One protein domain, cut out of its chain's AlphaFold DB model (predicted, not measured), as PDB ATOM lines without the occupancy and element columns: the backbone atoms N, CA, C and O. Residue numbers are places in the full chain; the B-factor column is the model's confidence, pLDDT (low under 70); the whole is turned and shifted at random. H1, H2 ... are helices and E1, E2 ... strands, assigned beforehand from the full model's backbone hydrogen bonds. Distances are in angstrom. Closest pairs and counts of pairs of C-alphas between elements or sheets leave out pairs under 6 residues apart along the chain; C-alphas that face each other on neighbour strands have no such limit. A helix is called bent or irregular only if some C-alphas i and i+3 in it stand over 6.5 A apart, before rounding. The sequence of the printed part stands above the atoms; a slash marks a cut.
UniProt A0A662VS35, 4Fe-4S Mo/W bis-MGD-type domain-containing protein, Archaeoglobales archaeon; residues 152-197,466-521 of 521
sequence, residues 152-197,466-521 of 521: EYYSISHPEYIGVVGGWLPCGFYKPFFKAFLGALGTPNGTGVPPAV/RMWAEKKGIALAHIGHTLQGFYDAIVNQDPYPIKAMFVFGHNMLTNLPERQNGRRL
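Overview. This is residues 152 to 197 and 466 to 521 of the 521 residues of the protein "4Fe-4S Mo/W bis-MGD-type domain-containing protein" of Archaeoglobales archaeon (UniProt A0A662VS35). Two short parallel strands, E1 and E2, make a small ribbon in the middle, with the long helix H2 on one side and the short helix H4 on the other. H3 packs on H4, H5 is near H4, and H1 lies beyond the start of E1. The printed part has 102 residues with five named helices and two named strands, in the order H1 E1 H2 H3 H4 E2 H5; under half of its residues are in named elements, and these are mostly helix. It is compact, with a radius of gyration of the C-alphas of 13.3 A, and spans 36 by 33 by 28 A.

Arrangement. E1, residues 162 to 166, and E2, residues 500 to 504, are parallel at 15 degrees; N 163 and O 500, 2.8 A apart, are within hydrogen-bond range. The closest C-alphas of E1 and H2, residues 171 to 185, are those of Val 164 and Leu 182, 7.6 A apart. H3, residues 466 to 471, touches H4, residues 483 to 491, about perpendicular at 82 degrees, closest at the C-alphas of Trp 468 and Gly 485, 5.3 A apart. H2 and H4 are apart. In H3, H4 and H5, residues 515 to 520, every O i to N i+4 pair is within hydrogen-bond range; in H2, 8 of 11 are.

Along the chain. H1, residues 152 to 155, begins at C-alpha 152 (-8.740, -8.538, 32.826). H2 is 20.7 A long and irregular: C-alphas 173 and 176 are 7.1 A apart. H5 ends at C-alpha 520 (10.530, 0.930, 42.346).

Size, cuts and confidence. Residues 198 to 465 are not printed, and C-alphas 197 and 466 are 16.1 A apart. The link from H3 to H4 is long. Ten residues are under pLDDT 70, among them 167 to 172.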
ATOM      1  N   GLU A 152      -9.676  -7.415  32.944       89.94
ATOM      2  CA  GLU A 152      -8.740  -8.538  32.826       89.94
ATOM      3  C   GLU A 152      -8.726  -9.351  34.132       89.94
ATOM      4  O   GLU A 152      -8.851 -10.572  34.102       89.94
ATOM      5  N   TYR A 153      -8.692  -8.685  35.290       89.06
ATOM      6  CA  TYR A 153      -8.664  -9.357  36.595       89.06
ATOM      7  C   TYR A 153      -9.999  -9.989  36.984       89.06
ATOM      8  O   TYR A 153     -10.008 -11.039  37.623       89.06
ATOM      9  N   TYR A 154     -11.125  -9.414  36.552       86.69
ATOM     10  CA  TYR A 154     -12.422 -10.082  36.691       86.69
ATOM     11  C   TYR A 154     -12.510 -11.347  35.834       86.69
ATOM     12  O   TYR A 154     -13.038 -12.349  36.300       86.69
ATOM     13  N   SER A 155     -11.966 -11.328  34.610       87.81
ATOM     14  CA  SER A 155     -12.042 -12.475  33.689       87.81
ATOM     15  C   SER A 155     -11.289 -13.719  34.175       87.81
ATOM     16  O   SER A 155     -11.638 -14.830  33.791       87.81
ATOM     17  N   ILE A 156     -10.296 -13.533  35.050       88.62
ATOM     18  CA  ILE A 156      -9.538 -14.614  35.695       88.62
ATOM     19  C   ILE A 156      -9.960 -14.846  37.154       88.62
ATOM     20  O   ILE A 156      -9.262 -15.542  37.881       88.62
ATOM     21  N   SER A 157     -11.066 -14.248  37.606       88.50
ATOM     22  CA  SER A 157     -11.571 -14.376  38.983       88.50
ATOM     23  C   SER A 157     -10.579 -13.933  40.074       88.50
ATOM     24  O   SER A 157     -10.574 -14.493  41.171       88.50
ATOM     25  N   HIS A 158      -9.765 -12.903  39.800       89.81
ATOM     26  CA  HIS A 158      -8.791 -12.324  40.741       89.81
ATOM     27  C   HIS A 158      -8.982 -10.813  40.998       89.81
ATOM     28  O   HIS A 158      -8.036 -10.030  40.838       89.81
ATOM     29  N   PRO A 159     -10.179 -10.346  41.409       89.69
ATOM     30  CA  PRO A 159     -10.397  -8.934  41.735       89.69
ATOM     31  C   PRO A 159      -9.500  -8.430  42.880       89.69
ATOM     32  O   PRO A 159      -9.209  -7.236  42.953       89.69
ATOM     33  N   GLU A 160      -8.976  -9.316  43.734       90.38
ATOM     34  CA  GLU A 160      -8.024  -8.969  44.790       90.38
ATOM     35  C   GLU A 160      -6.681  -8.440  44.264       90.38
ATOM     36  O   GLU A 160      -5.961  -7.779  45.006       90.38
ATOM     37  N   TYR A 161      -6.333  -8.640  42.989       92.88
ATOM     38  CA  TYR A 161      -5.108  -8.064  42.409       92.88
ATOM     39  C   TYR A 161      -5.211  -6.552  42.160       92.88
ATOM     40  O   TYR A 161      -4.238  -5.921  41.730       92.88
ATOM     41  N   ILE A 162      -6.372  -5.957  42.431       92.62
ATOM     42  CA  ILE A 162      -6.620  -4.524  42.322       92.62
ATOM     43  C   ILE A 162      -6.385  -3.876  43.689       92.62
ATOM     44  O   ILE A 162      -7.099  -4.150  44.649       92.62
ATOM     45  N   GLY A 163      -5.397  -2.991  43.773       91.25
ATOM     46  CA  GLY A 163      -5.129  -2.151  44.934       91.25
ATOM     47  C   GLY A 163      -5.755  -0.764  44.808       91.25
ATOM     48  O   GLY A 163      -5.873  -0.199  43.718       91.25
ATOM     49  N   VAL A 164      -6.114  -0.171  45.939       89.56
ATOM     50  CA  VAL A 164      -6.601   1.204  46.010       89.56
ATOM     51  C   VAL A 164      -5.884   1.930  47.139       89.56
ATOM     52  O   VAL A 164      -5.993   1.562  48.309       89.56
ATOM     53  N   VAL A 165      -5.169   2.991  46.787       85.88
ATOM     54  CA  VAL A 165      -4.524   3.899  47.733       85.88
ATOM     55  C   VAL A 165      -5.110   5.276  47.516       85.88
ATOM     56  O   VAL A 165      -5.116   5.801  46.405       85.88
ATOM     57  N   GLY A 166      -5.591   5.926  48.559       78.56
ATOM     58  CA  GLY A 166      -6.037   7.290  48.359       78.56
ATOM     59  C   GLY A 166      -6.576   7.954  49.588       78.56
ATOM     60  O   GLY A 166      -6.916   7.320  50.570       78.56
ATOM     61  N   GLY A 167      -6.667   9.267  49.517       68.56
ATOM     62  CA  GLY A 167      -7.199  10.059  50.602       68.56
ATOM     63  C   GLY A 167      -6.601  11.443  50.557       68.56
ATOM     64  O   GLY A 167      -5.513  11.663  51.072       68.56
ATOM     65  N   TRP A 168      -7.341  12.372  49.958       63.91
ATOM     66  CA  TRP A 168      -7.253  13.779  50.325       63.91
ATOM     67  C   TRP A 168      -8.477  14.580  49.866       63.91
ATOM     68  O   TRP A 168      -8.469  15.313  48.882       63.91
ATOM     69  N   LEU A 169      -9.535  14.384  50.642       60.41
ATOM     70  CA  LEU A 169     -10.574  15.326  51.076       60.41
ATOM     71  C   LEU A 169     -10.618  15.150  52.615       60.41
ATOM     72  O   LEU A 169     -10.014  14.179  53.089       60.41
ATOM     73  N   PRO A 170     -11.236  16.025  53.434       62.22
ATOM     74  CA  PRO A 170     -11.164  15.860  54.888       62.22
ATOM     75  C   PRO A 170     -11.572  14.437  55.283       62.22
ATOM     76  O   PRO A 170     -12.641  13.976  54.889       62.22
ATOM     77  N   CYS A 171     -10.656  13.711  55.938       62.75
ATOM     78  CA  CYS A 171     -10.551  12.250  55.829       62.75
ATOM     79  C   CYS A 171     -11.833  11.469  56.176       62.75
ATOM     80  O   CYS A 171     -12.011  10.354  55.693       62.75
ATOM     81  N   GLY A 172     -12.728  12.044  56.983       64.06
ATOM     82  CA  GLY A 172     -14.029  11.455  57.299       64.06
ATOM     83  C   GLY A 172     -15.029  11.476  56.135       64.06
ATOM     84  O   GLY A 172     -15.782  10.524  55.972       64.06
ATOM     85  N   PHE A 173     -15.012  12.504  55.280       71.69
ATOM     86  CA  PHE A 173     -16.053  12.712  54.264       71.69
ATOM     87  C   PHE A 173     -15.938  11.787  53.050       71.69
ATOM     88  O   PHE A 173     -16.949  11.448  52.446       71.69
ATOM     89  N   TYR A 174     -14.727  11.356  52.681       78.00
ATOM     90  CA  TYR A 174     -14.549  10.471  51.521       78.00
ATOM     91  C   TYR A 174     -14.672   8.979  51.874       78.00
ATOM     92  O   TYR A 174     -14.862   8.158  50.980       78.00
ATOM     93  N   LYS A 175     -14.569   8.615  53.162       76.75
ATOM     94  CA  LYS A 175     -14.543   7.219  53.633       76.75
ATOM     95  C   LYS A 175     -15.751   6.391  53.156       76.75
ATOM     96  O   LYS A 175     -15.510   5.263  52.720       76.75
ATOM     97  N   PRO A 176     -17.004   6.894  53.172       78.62
ATOM     98  CA  PRO A 176     -18.144   6.138  52.646       78.62
ATOM     99  C   PRO A 176     -18.007   5.828  51.149       78.62
ATOM    100  O   PRO A 176     -18.195   4.688  50.734       78.62
ATOM    101  N   PHE A 177     -17.583   6.808  50.346       80.44
ATOM    102  CA  PHE A 177     -17.358   6.626  48.908       80.44
ATOM    103  C   PHE A 177     -16.197   5.674  48.617       80.44
ATOM    104  O   PHE A 177     -16.277   4.858  47.705       80.44
ATOM    105  N   PHE A 178     -15.127   5.743  49.413       82.19
ATOM    106  CA  PHE A 178     -13.983   4.843  49.299       82.19
ATOM    107  C   PHE A 178     -14.380   3.383  49.544       82.19
ATOM    108  O   PHE A 178     -14.036   2.510  48.752       82.19
ATOM    109  N   LYS A 179     -15.153   3.125  50.605       80.94
ATOM    110  CA  LYS A 179     -15.685   1.793  50.922       80.94
ATOM    111  C   LYS A 179     -16.626   1.276  49.838       80.94
ATOM    112  O   LYS A 179     -16.460   0.146  49.391       80.94
ATOM    113  N   ALA A 180     -17.550   2.111  49.363       83.31
ATOM    114  CA  ALA A 180     -18.440   1.751  48.262       83.31
ATOM    115  C   ALA A 180     -17.657   1.410  46.981       83.31
ATOM    116  O   ALA A 180     -17.973   0.431  46.311       83.31
ATOM    117  N   PHE A 181     -16.597   2.167  46.674       86.12
ATOM    118  CA  PHE A 181     -15.735   1.902  45.522       86.12
ATOM    119  C   PHE A 181     -14.966   0.580  45.654       86.12
ATOM    120  O   PHE A 181     -14.911  -0.184  44.695       86.12
ATOM    121  N   LEU A 182     -14.430   0.261  46.837       86.75
ATOM    122  CA  LEU A 182     -13.812  -1.046  47.105       86.75
ATOM    123  C   LEU A 182     -14.806  -2.199  46.961       86.75
ATOM    124  O   LEU A 182     -14.490  -3.200  46.320       86.75
ATOM    125  N   GLY A 183     -16.008  -2.037  47.523       85.12
ATOM    126  CA  GLY A 183     -17.086  -3.020  47.427       85.12
ATOM    127  C   GLY A 183     -17.482  -3.284  45.975       85.12
ATOM    128  O   GLY A 183     -17.541  -4.439  45.564       85.12
ATOM    129  N   ALA A 184     -17.646  -2.223  45.178       85.62
ATOM    130  CA  ALA A 184     -17.917  -2.321  43.744       85.62
ATOM    131  C   ALA A 184     -16.766  -2.973  42.964       85.62
ATOM    132  O   ALA A 184     -17.008  -3.698  42.003       85.62
ATOM    133  N   LEU A 185     -15.516  -2.743  43.380       87.44
ATOM    134  CA  LEU A 185     -14.359  -3.401  42.783       87.44
ATOM    135  C   LEU A 185     -14.229  -4.880  43.193       87.44
ATOM    136  O   LEU A 185     -13.544  -5.635  42.505       87.44
ATOM    137  N   GLY A 186     -14.854  -5.305  44.291       88.00
ATOM    138  CA  GLY A 186     -14.705  -6.659  44.829       88.00
ATOM    139  C   GLY A 186     -13.309  -6.943  45.396       88.00
ATOM    140  O   GLY A 186     -12.910  -8.102  45.475       88.00
ATOM    141  N   THR A 187     -12.552  -5.905  45.768       89.25
ATOM    142  CA  THR A 187     -11.191  -6.047  46.307       89.25
ATOM    143  C   THR A 187     -11.127  -5.700  47.798       89.25
ATOM    144  O   THR A 187     -11.659  -4.666  48.210       89.25
ATOM    145  N   PRO A 188     -10.423  -6.500  48.626       88.19
ATOM    146  CA  PRO A 188     -10.143  -6.160  50.022       88.19
ATOM    147  C   PRO A 188      -8.980  -5.157  50.153       88.19
ATOM    148  O   PRO A 188      -8.680  -4.680  51.250       88.19
ATOM    149  N   ASN A 189      -8.279  -4.857  49.055       89.81
ATOM    150  CA  ASN A 189      -7.010  -4.137  49.061       89.81
ATOM    151  C   ASN A 189      -7.211  -2.635  48.912       89.81
ATOM    152  O   ASN A 189      -6.879  -2.039  47.890       89.81
ATOM    153  N   GLY A 190      -7.727  -2.015  49.970       87.81
ATOM    154  CA  GLY A 190      -7.891  -0.572  50.059       87.81
ATOM    155  C   GLY A 190      -7.242   0.021  51.296       87.81
ATOM    156  O   GLY A 190      -7.453  -0.465  52.404       87.81
ATOM    157  N   THR A 191      -6.511   1.121  51.133       82.00
ATOM    158  CA  THR A 191      -6.118   1.964  52.263       82.00
ATOM    159  C   THR A 191      -6.302   3.445  51.969       82.00
ATOM    160  O   THR A 191      -6.066   3.921  50.854       82.00
ATOM    161  N   GLY A 192      -6.755   4.154  53.001       77.19
ATOM    162  CA  GLY A 192      -6.954   5.594  52.992       77.19
ATOM    163  C   GLY A 192      -5.635   6.387  52.975       77.19
ATOM    164  O   GLY A 192      -4.582   5.877  52.588       77.19
ATOM    165  N   VAL A 193      -5.643   7.608  53.534       70.88
ATOM    166  CA  VAL A 193      -4.409   8.154  54.136       70.88
ATOM    167  C   VAL A 193      -3.972   7.154  55.207       70.88
ATOM    168  O   VAL A 193      -4.736   6.965  56.161       70.88
ATOM    169  N   PRO A 194      -2.800   6.508  55.090       69.12
ATOM    170  CA  PRO A 194      -2.457   5.413  55.982       69.12
ATOM    171  C   PRO A 194      -2.354   5.947  57.412       69.12
ATOM    172  O   PRO A 194      -1.525   6.824  57.676       69.12
ATOM    173  N   PRO A 195      -3.161   5.445  58.362       72.38
ATOM    174  CA  PRO A 195      -3.112   5.914  59.742       72.38
ATOM    175  C   PRO A 195      -1.701   5.809  60.330       72.38
ATOM    176  O   PRO A 195      -1.304   6.667  61.123       72.38
ATOM    177  N   ALA A 196      -0.944   4.790  59.900       74.62
ATOM    178  CA  ALA A 196       0.435   4.526  60.298       74.62
ATOM    179  C   ALA A 196       1.379   5.703  60.053       74.62
ATOM    180  O   ALA A 196       2.254   5.939  60.870       74.62
ATOM    181  N   VAL A 197       1.178   6.464  58.972       78.19
ATOM    182  CA  VAL A 197       1.982   7.658  58.666       78.19
ATOM    183  C   VAL A 197       1.334   8.939  59.181       78.19
ATOM    184  O   VAL A 197       1.783  10.023  58.840       78.19
ATOM    185  N   ARG A 466      -3.245  -6.573  55.681       89.12
ATOM    186  CA  ARG A 466      -3.542  -7.371  56.868       89.12
ATOM    187  C   ARG A 466      -2.609  -8.569  56.954       89.12
ATOM    188  O   ARG A 466      -1.932  -8.718  57.962       89.12
ATOM    189  N   MET A 467      -2.534  -9.370  55.896       90.62
ATOM    190  CA  MET A 467      -1.673 -10.555  55.842       90.62
ATOM    191  C   MET A 467      -0.203 -10.198  56.075       90.62
ATOM    192  O   MET A 467       0.487 -10.863  56.841       90.62
ATOM    193  N   TRP A 468       0.266  -9.105  55.465       91.19
ATOM    194  CA  TRP A 468       1.610  -8.588  55.695       91.19
ATOM    195  C   TRP A 468       1.819  -8.216  57.164       91.19
ATOM    196  O   TRP A 468       2.799  -8.632  57.774       91.19
ATOM    197  N   ALA A 469       0.884  -7.473  57.760       87.38
ATOM    198  CA  ALA A 469       0.994  -7.072  59.156       87.38
ATOM    199  C   ALA A 469       0.940  -8.278  60.114       87.38
ATOM    200  O   ALA A 469       1.683  -8.297  61.093       87.38
ATOM    201  N   GLU A 470       0.124  -9.296  59.815       89.88
ATOM    202  CA  GLU A 470       0.029 -10.542  60.591       89.88
ATOM    203  C   GLU A 470       1.358 -11.304  60.517       89.88
ATOM    204  O   GLU A 470       1.934 -11.643  61.550       89.88
ATOM    205  N   LYS A 471       1.916 -11.461  59.308       90.19
ATOM    206  CA  LYS A 471       3.231 -12.084  59.073       90.19
ATOM    207  C   LYS A 471       4.367 -11.366  59.806       90.19
ATOM    208  O   LYS A 471       5.329 -12.004  60.224       90.19
ATOM    209  N   LYS A 472       4.277 -10.043  59.965       87.12
ATOM    210  CA  LYS A 472       5.262  -9.229  60.697       87.12
ATOM    211  C   LYS A 472       5.028  -9.193  62.212       87.12
ATOM    212  O   LYS A 472       5.784  -8.519  62.905       87.12
ATOM    213  N   GLY A 473       3.999  -9.869  62.729       86.19
ATOM    214  CA  GLY A 473       3.659  -9.836  64.153       86.19
ATOM    215  C   GLY A 473       3.246  -8.446  64.640       86.19
ATOM    216  O   GLY A 473       3.407  -8.123  65.815       86.19
ATOM    217  N   ILE A 474       2.745  -7.589  63.742       79.25
ATOM    218  CA  ILE A 474       2.333  -6.234  64.101       79.25
ATOM    219  C   ILE A 474       1.054  -6.321  64.923       79.25
ATOM    220  O   ILE A 474       0.041  -6.878  64.487       79.25
ATOM    221  N   ALA A 475       1.082  -5.713  66.107       71.31
ATOM    222  CA  ALA A 475      -0.116  -5.540  66.907       71.31
ATOM    223  C   ALA A 475      -1.220  -4.900  66.048       71.31
ATOM    224  O   ALA A 475      -1.009  -3.872  65.405       71.31
ATOM    225  N   LEU A 476      -2.410  -5.511  66.049       71.94
ATOM    226  CA  LEU A 476      -3.590  -5.021  65.321       71.94
ATOM    227  C   LEU A 476      -3.467  -5.094  63.795       71.94
ATOM    228  O   LEU A 476      -4.073  -4.314  63.054       71.94
ATOM    229  N   ALA A 477      -2.728  -6.092  63.321       76.62
ATOM    230  CA  ALA A 477      -2.647  -6.445  61.915       76.62
ATOM    231  C   ALA A 477      -4.014  -6.571  61.215       76.62
ATOM    232  O   ALA A 477      -4.146  -6.174  60.057       76.62
ATOM    233  N   HIS A 478      -5.053  -7.007  61.939       73.56
ATOM    234  CA  HIS A 478      -6.425  -7.128  61.437       73.56
ATOM    235  C   HIS A 478      -7.014  -5.825  60.861       73.56
ATOM    236  O   HIS A 478      -7.973  -5.888  60.098       73.56
ATOM    237  N   ILE A 479      -6.446  -4.656  61.191       69.44
ATOM    238  CA  ILE A 479      -6.897  -3.341  60.706       69.44
ATOM    239  C   ILE A 479      -6.329  -3.007  59.308       69.44
ATOM    240  O   ILE A 479      -6.893  -2.167  58.613       69.44
ATOM    241  N   GLY A 480      -5.230  -3.639  58.867       69.69
ATOM    242  CA  GLY A 480      -4.671  -3.455  57.514       69.69
ATOM    243  C   GLY A 480      -4.229  -2.015  57.185       69.69
ATOM    244  O   GLY A 480      -4.749  -1.388  56.268       69.69
ATOM    245  N   HIS A 481      -3.271  -1.465  57.935       72.19
ATOM    246  CA  HIS A 481      -3.019  -0.012  57.999       72.19
ATOM    247  C   HIS A 481      -1.709   0.488  57.353       72.19
ATOM    248  O   HIS A 481      -1.365   1.662  57.517       72.19
ATOM    249  N   THR A 482      -0.951  -0.366  56.659       76.44
ATOM    250  CA  THR A 482       0.432  -0.072  56.228       76.44
ATOM    251  C   THR A 482       0.629  -0.166  54.719       76.44
ATOM    252  O   THR A 482       0.345  -1.195  54.119       76.44
ATOM    253  N   LEU A 483       1.192   0.881  54.106       79.38
ATOM    254  CA  LEU A 483       1.558   0.878  52.682       79.38
ATOM    255  C   LEU A 483       2.734  -0.053  52.361       79.38
ATOM    256  O   LEU A 483       2.895  -0.422  51.201       79.38
ATOM    257  N   GLN A 484       3.512  -0.487  53.358       81.62
ATOM    258  CA  GLN A 484       4.581  -1.460  53.128       81.62
ATOM    259  C   GLN A 484       4.024  -2.796  52.619       81.62
ATOM    260  O   GLN A 484       4.631  -3.420  51.756       81.62
ATOM    261  N   GLY A 485       2.825  -3.185  53.072       86.56
ATOM    262  CA  GLY A 485       2.148  -4.373  52.553       86.56
ATOM    263  C   GLY A 485       1.785  -4.251  51.071       86.56
ATOM    264  O   GLY A 485       1.876  -5.233  50.346       86.56
ATOM    265  N   PHE A 486       1.450  -3.048  50.582       88.06
ATOM    266  CA  PHE A 486       1.292  -2.824  49.141       88.06
ATOM    267  C   PHE A 486       2.623  -2.910  48.407       88.06
ATOM    268  O   PHE A 486       2.673  -3.498  47.334       88.06
ATOM    269  N   TYR A 487       3.691  -2.334  48.964       87.25
ATOM    270  CA  TYR A 487       5.003  -2.389  48.326       87.25
ATOM    271  C   TYR A 487       5.486  -3.833  48.151       87.25
ATOM    272  O   TYR A 487       5.809  -4.228  47.031       87.25
ATOM    273  N   ASP A 488       5.451  -4.638  49.214       88.81
ATOM    274  CA  ASP A 488       5.878  -6.039  49.156       88.81
ATOM    275  C   ASP A 488       4.962  -6.863  48.229       88.81
ATOM    276  O   ASP A 488       5.452  -7.673  47.444       88.81
ATOM    277  N   ALA A 489       3.653  -6.595  48.210       91.81
ATOM    278  CA  ALA A 489       2.732  -7.266  47.294       91.81
ATOM    279  C   ALA A 489       2.937  -6.875  45.817       91.81
ATOM    280  O   ALA A 489       2.702  -7.683  44.920       91.81
ATOM    281  N   ILE A 490       3.376  -5.647  45.530       91.00
ATOM    282  CA  ILE A 490       3.662  -5.198  44.157       91.00
ATOM    283  C   ILE A 490       5.014  -5.746  43.684       91.00
ATOM    284  O   ILE A 490       5.101  -6.294  42.585       91.00
ATOM    285  N   VAL A 491       6.058  -5.602  44.503       90.12
ATOM    286  CA  VAL A 491       7.444  -5.917  44.122       90.12
ATOM    287  C   VAL A 491       7.763  -7.395  44.319       90.12
ATOM    288  O   VAL A 491       8.265  -8.045  43.405       90.12
ATOM    289  N   ASN A 492       7.446  -7.936  45.495       91.88
ATOM    290  CA  ASN A 492       7.798  -9.305  45.878       91.88
ATOM    291  C   ASN A 492       6.668 -10.302  45.599       91.88
ATOM    292  O   ASN A 492       6.885 -11.505  45.703       91.88
ATOM    293  N   GLN A 493       5.471  -9.818  45.243       93.00
ATOM    294  CA  GLN A 493       4.271 -10.641  45.051       93.00
ATOM    295  C   GLN A 493       3.887 -11.445  46.307       93.00
ATOM    296  O   GLN A 493       3.263 -12.497  46.204       93.00
ATOM    297  N   ASP A 494       4.237 -10.926  47.487       90.56
ATOM    298  CA  ASP A 494       3.989 -11.524  48.803       90.56
ATOM    299  C   ASP A 494       3.044 -10.613  49.603       90.56
ATOM    300  O   ASP A 494       3.339  -9.425  49.763       90.56
ATOM    301  N   PRO A 495       1.906 -11.118  50.108       90.00
ATOM    302  CA  PRO A 495       1.449 -12.518  50.089       90.00
ATOM    303  C   PRO A 495       0.852 -12.988  48.752       90.00
ATOM    304  O   PRO A 495       0.691 -14.185  48.536       90.00
ATOM    305  N   TYR A 496       0.474 -12.055  47.883       91.94
ATOM    306  CA  TYR A 496       0.004 -12.294  46.521       91.94
ATOM    307  C   TYR A 496       0.171 -10.997  45.717       91.94
ATOM    308  O   TYR A 496       0.323  -9.927  46.316       91.94
ATOM    309  N   PRO A 497       0.161 -11.039  44.374       92.88
ATOM    310  CA  PRO A 497       0.475  -9.854  43.597       92.88
ATOM    311  C   PRO A 497      -0.638  -8.801  43.602       92.88
ATOM    312  O   PRO A 497      -1.815  -9.113  43.457       92.88
ATOM    313  N   ILE A 498      -0.239  -7.528  43.622       92.75
ATOM    314  CA  ILE A 498      -1.087  -6.401  43.208       92.75
ATOM    315  C   ILE A 498      -0.648  -5.970  41.808       92.75
ATOM    316  O   ILE A 498       0.509  -5.609  41.594       92.75
ATOM    317  N   LYS A 499      -1.560  -6.045  40.835       91.69
ATOM    318  CA  LYS A 499      -1.268  -5.859  39.402       91.69
ATOM    319  C   LYS A 499      -1.908  -4.603  38.801       91.69
ATOM    320  O   LYS A 499      -1.401  -4.078  37.812       91.69
ATOM    321  N   ALA A 500      -2.965  -4.082  39.420       92.00
ATOM    322  CA  ALA A 500      -3.536  -2.776  39.102       92.00
ATOM    323  C   ALA A 500      -3.672  -1.943  40.371       92.00
ATOM    324  O   ALA A 500      -3.946  -2.480  41.439       92.00
ATOM    325  N   MET A 501      -3.494  -0.628  40.256       90.00
ATOM    326  CA  MET A 501      -3.610   0.262  41.403       90.00
ATOM    327  C   MET A 501      -4.293   1.571  41.032       90.00
ATOM    328  O   MET A 501      -3.889   2.250  40.087       90.00
ATOM    329  N   PHE A 502      -5.293   1.944  41.823       90.25
ATOM    330  CA  PHE A 502      -5.872   3.278  41.807       90.25
ATOM    331  C   PHE A 502      -5.202   4.149  42.869       90.25
ATOM    332  O   PHE A 502      -5.087   3.735  44.022       90.25
ATOM    333  N   VAL A 503      -4.776   5.357  42.484       88.19
ATOM    334  CA  VAL A 503      -4.155   6.332  43.391       88.19
ATOM    335  C   VAL A 503      -4.935   7.645  43.350       88.19
ATOM    336  O   VAL A 503      -4.925   8.332  42.331       88.19
ATOM    337  N   PHE A 504      -5.598   8.017  44.449       85.06
ATOM    338  CA  PHE A 504      -6.441   9.221  44.509       85.06
ATOM    339  C   PHE A 504      -5.971  10.208  45.577       85.06
ATOM    340  O   PHE A 504      -5.924   9.880  46.761       85.06
ATOM    341  N   GLY A 505      -5.660  11.447  45.182       81.19
ATOM    342  CA  GLY A 505      -5.294  12.510  46.130       81.19
ATOM    343  C   GLY A 505      -4.056  12.199  46.982       81.19
ATOM    344  O   GLY A 505      -3.855  12.826  48.012       81.19
ATOM    345  N   HIS A 506      -3.232  11.232  46.578       80.94
ATOM    346  CA  HIS A 506      -2.090  10.752  47.345       80.94
ATOM    347  C   HIS A 506      -0.819  10.808  46.497       80.94
ATOM    348  O   HIS A 506      -0.859  10.564  45.293       80.94
ATOM    349  N   ASN A 507       0.321  11.086  47.131       83.38
ATOM    350  CA  ASN A 507       1.631  11.018  46.494       83.38
ATOM    351  C   ASN A 507       2.499   9.979  47.213       83.38
ATOM    352  O   ASN A 507       3.104  10.262  48.247       83.38
ATOM    353  N   MET A 508       2.552   8.759  46.673       77.75
ATOM    354  CA  MET A 508       3.309   7.658  47.288       77.75
ATOM    355  C   MET A 508       4.827   7.872  47.244       77.75
ATOM    356  O   MET A 508       5.542   7.251  48.021       77.75
ATOM    357  N   LEU A 509       5.327   8.758  46.374       79.00
ATOM    358  CA  LEU A 509       6.759   9.044  46.266       79.00
ATOM    359  C   LEU A 509       7.253   9.982  47.369       79.00
ATOM    360  O   LEU A 509       8.410   9.901  47.773       79.00
ATOM    361  N   THR A 510       6.401  10.900  47.833       79.44
ATOM    362  CA  THR A 510       6.797  11.941  48.795       79.44
ATOM    363  C   THR A 510       6.267  11.708  50.200       79.44
ATOM    364  O   THR A 510       6.872  12.209  51.144       79.44
ATOM    365  N   ASN A 511       5.156  10.981  50.344       76.06
ATOM    366  CA  ASN A 511       4.447  10.842  51.620       76.06
ATOM    367  C   ASN A 511       4.834   9.577  52.402       76.06
ATOM    368  O   ASN A 511       4.325   9.369  53.502       76.06
ATOM    369  N   LEU A 512       5.699   8.731  51.840       73.62
ATOM    370  CA  LEU A 512       6.199   7.518  52.479       73.62
ATOM    371  C   LEU A 512       7.646   7.687  52.965       73.62
ATOM    372  O   LEU A 512       8.427   8.383  52.300       73.62
ATOM    373  N   PRO A 513       8.027   7.033  54.083       71.38
ATOM    374  CA  PRO A 513       9.436   6.815  54.388       71.38
ATOM    375  C   PRO A 513      10.085   5.998  53.260       71.38
ATOM    376  O   PRO A 513       9.398   5.310  52.508       71.38
ATOM    377  N   GLU A 514      11.408   6.099  53.118       77.31
ATOM    378  CA  GLU A 514      12.165   5.361  52.093       77.31
ATOM    379  C   GLU A 514      11.682   5.629  50.655       77.31
ATOM    380  O   GLU A 514      11.281   4.731  49.918       77.31
ATOM    381  N   ARG A 515      11.777   6.889  50.205       72.88
ATOM    382  CA  ARG A 515      11.339   7.342  48.862       72.88
ATOM    383  C   ARG A 515      11.827   6.475  47.688       72.88
ATOM    384  O   ARG A 515      11.220   6.486  46.619       72.88
ATOM    385  N   GLN A 516      12.929   5.748  47.868       74.06
ATOM    386  CA  GLN A 516      13.469   4.816  46.879       74.06
ATOM    387  C   GLN A 516      12.496   3.668  46.569       74.06
ATOM    388  O   GLN A 516      12.370   3.284  45.409       74.06
ATOM    389  N   ASN A 517      11.750   3.188  47.566       70.62
ATOM    390  CA  ASN A 517      10.729   2.156  47.395       70.62
ATOM    391  C   ASN A 517       9.611   2.655  46.475       70.62
ATOM    392  O   ASN A 517       9.224   1.966  45.540       70.62
ATOM    393  N   GLY A 518       9.181   3.909  46.643       69.44
ATOM    394  CA  GLY A 518       8.213   4.534  45.743       69.44
ATOM    395  C   GLY A 518       8.672   4.577  44.279       69.44
ATOM    396  O   GLY A 518       7.851   4.393  43.391       69.44
ATOM    397  N   ARG A 519       9.971   4.780  44.006       72.44
ATOM    398  CA  ARG A 519      10.513   4.773  42.630       72.44
ATOM    399  C   ARG A 519      10.532   3.383  41.991       72.44
ATOM    400  O   ARG A 519      10.537   3.293  40.769       72.44
ATOM    401  N   ARG A 520      10.587   2.325  42.805       72.06
ATOM    402  CA  ARG A 520      10.530   0.930  42.346       72.06
ATOM    403  C   ARG A 520       9.104   0.485  42.009       72.06
ATOM    404  O   ARG A 520       8.957  -0.478  41.264       72.06
ATOM    405  N   LEU A 521       8.086   1.177  42.543       70.94
ATOM    406  CA  LEU A 521       6.668   0.957  42.237       70.94
ATOM    407  C   LEU A 521       6.304   1.487  40.860       70.94
ATOM    408  O   LEU A 521       5.770   0.691  40.057       70.94
TER     409      LEU A 521